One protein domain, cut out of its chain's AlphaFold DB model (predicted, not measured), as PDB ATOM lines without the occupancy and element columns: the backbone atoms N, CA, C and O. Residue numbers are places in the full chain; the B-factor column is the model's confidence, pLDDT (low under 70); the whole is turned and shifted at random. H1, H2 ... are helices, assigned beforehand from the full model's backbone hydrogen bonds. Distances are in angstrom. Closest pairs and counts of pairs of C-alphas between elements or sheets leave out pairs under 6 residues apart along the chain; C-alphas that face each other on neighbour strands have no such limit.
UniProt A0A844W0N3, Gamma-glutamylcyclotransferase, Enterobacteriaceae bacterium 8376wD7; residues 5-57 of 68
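What this domain is: This is residues 5 to 57 of the 68 residues of the protein "Gamma-glutamylcyclotransferase" of Enterobacteriaceae bacterium 8376wD7 (UniProt A0A844W0N3). What shape is this? An open frame surrounds an empty middle: small helices H1 and H2 at one end, the longest helix, H3, along one side, and an arm, residues 40 to 52, folding back to H4. What builds it? The 53 printed residues include four named helices, H1 to H4 in order, and no named strand; the class is all helix, with under half, 26, in helices. How spread is it? It is only just loose, close to extended: radius of gyration of the C-alphas 14.5 A, spans 39 by 29 by 18 A.

Where its parts are: Where does it begin? H1, residues 5 to 9, starts at C-alpha 5 (160.401, 201.610, 104.384) and is 6.2 A long; H2 is residues 12 to 15, 5.1 A. What follows? H3, residues 27 to 39, is 18.3 A; H4, residues 53 to 56, 6.1 A, ends at (145.530, 195.407, 97.479).

How they stand to each other: Which helices touch? Each pair is apart. Are backbones paired? Every O i to N i+4 pair is within hydrogen-bond range in H1 and H3; H2 and H4 are too short for one.

The domain as a whole: Which links are long? H2 to H3 and H3 to H4. Is anything cut or uncertain? The printed part has no cut; residues 12 to 14 are under pLDDT 70.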
ATOM      1  N   ASP A   5     159.268 201.018 103.667       87.38
ATOM      2  CA  ASP A   5     160.401 201.610 104.384       87.38
ATOM      3  C   ASP A   5     160.778 200.783 105.609       87.38
ATOM      4  O   ASP A   5     161.959 200.626 105.909       87.38
ATOM      5  N   PHE A   6     159.789 200.188 106.279       86.12
ATOM      6  CA  PHE A   6     160.055 199.217 107.328       86.12
ATOM      7  C   PHE A   6     160.796 198.000 106.770       86.12
ATOM      8  O   PHE A   6     161.846 197.660 107.288       86.12
ATOM      9  N   LEU A   7     160.324 197.382 105.683       84.94
ATOM     10  CA  LEU A   7     160.988 196.221 105.072       84.94
ATOM     11  C   LEU A   7     162.420 196.509 104.595       84.94
ATOM     12  O   LEU A   7     163.249 195.604 104.590       84.94
ATOM     13  N   MET A   8     162.708 197.746 104.190       83.44
ATOM     14  CA  MET A   8     164.045 198.149 103.747       83.44
ATOM     15  C   MET A   8     165.029 198.339 104.902       83.44
ATOM     16  O   MET A   8     166.217 198.087 104.727       83.44
ATOM     17  N   ASN A   9     164.541 198.783 106.063       82.81
ATOM     18  CA  ASN A   9     165.386 199.152 107.201       82.81
ATOM     19  C   ASN A   9     165.306 198.164 108.374       82.81
ATOM     20  O   ASN A   9     166.099 198.258 109.309       82.81
ATOM     21  N   ALA A  10     164.334 197.254 108.369       75.81
ATOM     22  CA  ALA A  10     164.114 196.333 109.467       75.81
ATOM     23  C   ALA A  10     165.186 195.246 109.499       75.81
ATOM     24  O   ALA A  10     165.468 194.582 108.500       75.81
ATOM     25  N   ASP A  11     165.691 194.990 110.701       72.06
ATOM     26  CA  ASP A  11     166.298 193.708 111.009       72.06
ATOM     27  C   ASP A  11     165.175 192.687 111.226       72.06
ATOM     28  O   ASP A  11     164.479 192.706 112.250       72.06
ATOM     29  N   CYS A  12     164.986 191.796 110.248       66.19
ATOM     30  CA  CYS A  12     163.972 190.743 110.288       66.19
ATOM     31  C   CYS A  12     164.022 189.915 111.584       66.19
ATOM     32  O   CYS A  12     162.971 189.460 112.033       66.19
ATOM     33  N   LYS A  13     165.199 189.777 112.218       67.19
ATOM     34  CA  LYS A  13     165.375 189.033 113.479       67.19
ATOM     35  C   LYS A  13     164.670 189.687 114.668       67.19
ATOM     36  O   LYS A  13     164.300 189.006 115.618       67.19
ATOM     37  N   THR A  14     164.483 191.002 114.625       67.25
ATOM     38  CA  THR A  14     163.855 191.768 115.717       67.25
ATOM     39  C   THR A  14     162.395 192.098 115.424       67.25
ATOM     40  O   THR A  14     161.576 192.169 116.338       67.25
ATOM     41  N   ALA A  15     162.051 192.249 114.144       72.38
ATOM     42  CA  ALA A  15     160.739 192.690 113.688       72.38
ATOM     43  C   ALA A  15     159.633 191.624 113.773       72.38
ATOM     44  O   ALA A  15     158.467 191.977 113.946       72.38
ATOM     45  N   PHE A  16     159.979 190.341 113.630       73.31
ATOM     46  CA  PHE A  16     158.998 189.255 113.474       73.31
ATOM     47  C   PHE A  16     159.133 188.134 114.519       73.31
ATOM     48  O   PHE A  16     158.485 187.097 114.396       73.31
ATOM     49  N   GLY A  17     159.932 188.352 115.570       76.62
ATOM     50  CA  GLY A  17     160.214 187.357 116.608       76.62
ATOM     51  C   GLY A  17     161.329 186.383 116.221       76.62
ATOM     52  O   GLY A  17     162.102 186.639 115.301       76.62
ATOM     53  N   ALA A  18     161.435 185.266 116.946       80.69
ATOM     54  CA  ALA A  18     162.441 184.246 116.665       80.69
ATOM     55  C   ALA A  18     162.139 183.556 115.323       80.69
ATOM     56  O   ALA A  18     161.189 182.783 115.216       80.69
ATOM     57  N   ILE A  19     162.958 183.842 114.311       81.56
ATOM     58  CA  ILE A  19     162.934 183.168 113.011       81.56
ATOM     59  C   ILE A  19     164.046 182.117 113.008       81.56
ATOM     60  O   ILE A  19     165.153 182.379 113.479       81.56
ATOM     61  N   GLU A  20     163.764 180.934 112.468       85.31
ATOM     62  CA  GLU A  20     164.794 179.926 112.231       85.31
ATOM     63  C   GLU A  20     165.852 180.471 111.255       85.31
ATOM     64  O   GLU A  20     165.524 180.907 110.154       85.31
ATOM     65  N   GLU A  21     167.131 180.444 111.641       82.88
ATOM     66  CA  GLU A  21     168.216 181.052 110.852       82.88
ATOM     67  C   GLU A  21     168.329 180.451 109.440       82.88
ATOM     68  O   GLU A  21     168.690 181.152 108.501       82.88
ATOM     69  N   SER A  22     167.954 179.181 109.258       85.88
ATOM     70  CA  SER A  22     167.945 178.507 107.949       85.88
ATOM     71  C   SER A  22     166.976 179.148 106.940       85.88
ATOM     72  O   SER A  22     167.180 179.034 105.730       85.88
ATOM     73  N   LEU A  23     165.942 179.845 107.426       83.75
ATOM     74  CA  LEU A  23     164.955 180.559 106.613       83.75
ATOM     75  C   LEU A  23     165.415 181.978 106.253       83.75
ATOM     76  O   LEU A  23     164.823 182.616 105.380       83.75
ATOM     77  N   LEU A  24     166.451 182.495 106.920       85.06
ATOM     78  CA  LEU A  24     166.953 183.843 106.698       85.06
ATOM     79  C   LEU A  24     167.986 183.846 105.578       85.06
ATOM     80  O   LEU A  24     169.127 183.424 105.737       85.06
ATOM     81  N   TRP A  25     167.588 184.382 104.432       87.75
ATOM     82  CA  TRP A  25     168.525 184.631 103.348       87.75
ATOM     83  C   TRP A  25     169.348 185.892 103.590       87.75
ATOM     84  O   TRP A  25     168.822 186.947 103.970       87.75
ATOM     85  N   SER A  26     170.637 185.803 103.262       88.00
ATOM     86  CA  SER A  26     171.516 186.966 103.195       88.00
ATOM     87  C   SER A  26     171.023 187.972 102.141       88.00
ATOM     88  O   SER A  26     170.142 187.690 101.318       88.00
ATOM     89  N   ALA A  27     171.562 189.193 102.163       86.88
ATOM     90  CA  ALA A  27     171.245 190.184 101.134       86.88
ATOM     91  C   ALA A  27     171.660 189.693  99.733       86.88
ATOM     92  O   ALA A  27     170.913 189.859  98.769       86.88
ATOM     93  N   GLU A  28     172.801 189.013  99.643       93.31
ATOM     94  CA  GLU A  28     173.370 188.468  98.410       93.31
ATOM     95  C   GLU A  28     172.515 187.325  97.859       93.31
ATOM     96  O   GLU A  28     172.228 187.300  96.665       93.31
ATOM     97  N   GLN A  29     172.043 186.416  98.721       94.44
ATOM     98  CA  GLN A  29     171.142 185.333  98.312       94.44
ATOM     99  C   GLN A  29     169.820 185.880  97.760       94.44
ATOM    100  O   GLN A  29     169.355 185.438  96.707       94.44
ATOM    101  N   ARG A  30     169.244 186.895  98.420       91.50
ATOM    102  CA  ARG A  30     168.034 187.580  97.934       91.50
ATOM    103  C   ARG A  30     168.271 188.258  96.583       91.50
ATOM    104  O   ARG A  30     167.452 188.098  95.679       91.50
ATOM    105  N   ALA A  31     169.389 188.966  96.420       93.06
ATOM    106  CA  ALA A  31     169.743 189.620  95.161       93.06
ATOM    107  C   ALA A  31     169.967 188.609  94.022       93.06
ATOM    108  O   ALA A  31     169.456 188.807  92.920       93.06
ATOM    109  N   ALA A  32     170.664 187.502  94.294       96.69
ATOM    110  CA  ALA A  32     170.895 186.433  93.325       96.69
ATOM    111  C   ALA A  32     169.584 185.755  92.900       96.69
ATOM    112  O   ALA A  32     169.351 185.559  91.708       96.69
ATOM    113  N   SER A  33     168.692 185.462  93.853       95.25
ATOM    114  CA  SER A  33     167.366 184.911  93.557       95.25
ATOM    115  C   SER A  33     166.525 185.861  92.704       95.25
ATOM    116  O   SER A  33     165.847 185.413  91.776       95.25
ATOM    117  N   LEU A  34     166.563 187.167  92.997       92.81
ATOM    118  CA  LEU A  34     165.863 188.177  92.205       92.81
ATOM    119  C   LEU A  34     166.419 188.230  90.778       92.81
ATOM    120  O   LEU A  34     165.647 188.172  89.825       92.81
ATOM    121  N   ALA A  35     167.745 188.288  90.626       94.75
ATOM    122  CA  ALA A  35     168.397 188.319  89.322       94.75
ATOM    123  C   ALA A  35     168.077 187.067  88.490       94.75
ATOM    124  O   ALA A  35     167.738 187.190  87.317       94.75
ATOM    125  N   ALA A  36     168.110 185.880  89.103       95.94
ATOM    126  CA  ALA A  36     167.745 184.633  88.435       95.94
ATOM    127  C   ALA A  36     166.273 184.628  87.994       95.94
ATOM    128  O   ALA A  36     165.973 184.286  86.854       95.94
ATOM    129  N   THR A  37     165.359 185.084  88.857       93.38
ATOM    130  CA  THR A  37     163.928 185.200  88.520       93.38
ATOM    131  C   THR A  37     163.715 186.151  87.339       93.38
ATOM    132  O   THR A  37     162.988 185.827  86.403       93.38
ATOM    133  N   LEU A  38     164.391 187.304  87.353       91.56
ATOM    134  CA  LEU A  38     164.329 188.298  86.280       91.56
ATOM    135  C   LEU A  38     165.080 187.884  85.013       91.56
ATOM    136  O   LEU A  38     164.864 188.508  83.984       91.56
ATOM    137  N   ALA A  39     165.952 186.877  85.048       93.69
ATOM    138  CA  ALA A  39     166.602 186.338  83.853       93.69
ATOM    139  C   ALA A  39     165.695 185.351  83.098       93.69
ATOM    140  O   ALA A  39     165.838 185.190  81.891       93.69
ATOM    141  N   CYS A  40     164.746 184.719  83.794       92.44
ATOM    142  CA  CYS A  40     163.785 183.780  83.208       92.44
ATOM    143  C   CYS A  40     162.611 184.462  82.489       92.44
ATOM    144  O   CYS A  40     161.764 183.774  81.917       92.44
ATOM    145  N   ARG A  41     162.508 185.793  82.555       91.25
ATOM    146  CA  ARG A  41     161.429 186.526  81.888       91.25
ATOM    147  C   ARG A  41     161.567 186.421  80.359       91.25
ATOM    148  O   ARG A  41     162.690 186.423  79.856       91.25
ATOM    149  N   PRO A  42     160.448 186.337  79.623       89.69
ATOM    150  CA  PRO A  42     160.474 186.148  78.172       89.69
ATOM    151  C   PRO A  42     161.036 187.357  77.409       89.69
ATOM    152  O   PRO A  42     161.623 187.177  76.346       89.69
ATOM    153  N   ASP A  43     160.881 188.566  77.948       91.81
ATOM    154  CA  ASP A  43     161.363 189.814  77.358       91.81
ATOM    155  C   ASP A  43     161.836 190.803  78.434       91.81
ATOM    156  O   ASP A  43     161.674 190.590  79.635       91.81
ATOM    157  N   ASP A  44     162.447 191.909  78.018       87.31
ATOM    158  CA  ASP A  44     162.934 192.939  78.930       87.31
ATOM    159  C   ASP A  44     161.838 193.872  79.483       87.31
ATOM    160  O   ASP A  44     162.156 194.818  80.217       87.31
ATOM    161  N   GLY A  45     160.566 193.560  79.216       89.44
ATOM    162  CA  GLY A  45     159.393 194.332  79.589       89.44
ATOM    163  C   GLY A  45     159.064 194.342  81.084       89.44
ATOM    164  O   GLY A  45     159.763 193.786  81.943       89.44
ATOM    165  N   SER A  46     157.974 195.047  81.400       91.31
ATOM    166  CA  SER A  46     157.473 195.233  82.763       91.31
ATOM    167  C   SER A  46     157.044 193.913  83.405       91.31
ATOM    168  O   SER A  46     156.364 193.094  82.791       91.31
ATOM    169  N   VAL A  47     157.368 193.744  84.690       91.12
ATOM    170  CA  VAL A  47     156.886 192.618  85.500       91.12
ATOM    171  C   VAL A  47     155.546 192.981  86.129       91.12
ATOM    172  O   VAL A  47     155.442 193.980  86.842       91.12
ATOM    173  N   TRP A  48     154.541 192.134  85.914       91.44
ATOM    174  CA  TRP A  48     153.235 192.248  86.559       91.44
ATOM    175  C   TRP A  48     153.158 191.317  87.767       91.44
ATOM    176  O   TRP A  48     153.477 190.133  87.677       91.44
ATOM    177  N   ILE A  49     152.724 191.857  88.906       91.69
ATOM    178  CA  ILE A  49     152.512 191.098  90.141       91.69
ATOM    179  C   ILE A  49     151.009 190.976  90.362       91.69
ATOM    180  O   ILE A  49     150.311 191.983  90.466       91.69
ATOM    181  N   PHE A  50     150.516 189.745  90.478       93.31
ATOM    182  CA  PHE A  50     149.147 189.509  90.920       93.31
ATOM    183  C   PHE A  50     149.039 189.791  92.425       93.31
ATOM    184  O   PHE A  50     149.479 188.996  93.259       93.31
ATOM    185  N   GLY A  51     148.501 190.960  92.774       92.69
ATOM    186  CA  GLY A  51     148.324 191.386  94.159       92.69
ATOM    187  C   GLY A  51     147.077 190.771  94.794       92.69
ATOM    188  O   GLY A  51     145.968 190.981  94.314       92.69
ATOM    189  N   TYR A  52     147.244 190.062  95.910       94.12
ATOM    190  CA  TYR A  52     146.142 189.549  96.729       94.12
ATOM    191  C   TYR A  52     146.355 189.882  98.212       94.12
ATOM    192  O   TYR A  52     147.467 190.187  98.650       94.12
ATOM    193  N   GLY A  53     145.278 189.839  99.000       93.06
ATOM    194  CA  GLY A  53     145.337 190.114 100.437       93.06
ATOM    195  C   GLY A  53     145.782 191.546 100.742       93.06
ATOM    196  O   GLY A  53     145.181 192.505 100.258       93.06
ATOM    197  N   SER A  54     146.832 191.701 101.557       92.62
ATOM    198  CA  SER A  54     147.327 193.021 101.962       92.62
ATOM    199  C   SER A  54     147.880 193.849 100.810       92.62
ATOM    200  O   SER A  54     147.810 195.070 100.885       92.62
ATOM    201  N   LEU A  55     148.360 193.222  99.732       92.69
ATOM    202  CA  LEU A  55     148.924 193.938  98.582       92.69
ATOM    203  C   LEU A  55     147.906 194.840  97.873       92.69
ATOM    204  O   LEU A  55     148.309 195.782  97.201       92.69
ATOM    205  N   ILE A  56     146.605 194.592  98.059       91.31
ATOM    206  CA  ILE A  56     145.530 195.407  97.479       91.31
ATOM    207  C   ILE A  56     145.487 196.809  98.115       91.31
ATOM    208  O   ILE A  56     145.254 197.792  97.420       91.31
ATOM    209  N   TRP A  57     145.721 196.919  99.426       90.69
ATOM    210  CA  TRP A  57     145.630 198.185 100.177       90.69
ATOM    211  C   TRP A  57     146.976 198.665 100.743       90.69
ATOM    212  O   TRP A  57     147.096 199.802 101.193       90.69
TER     213      TRP A  57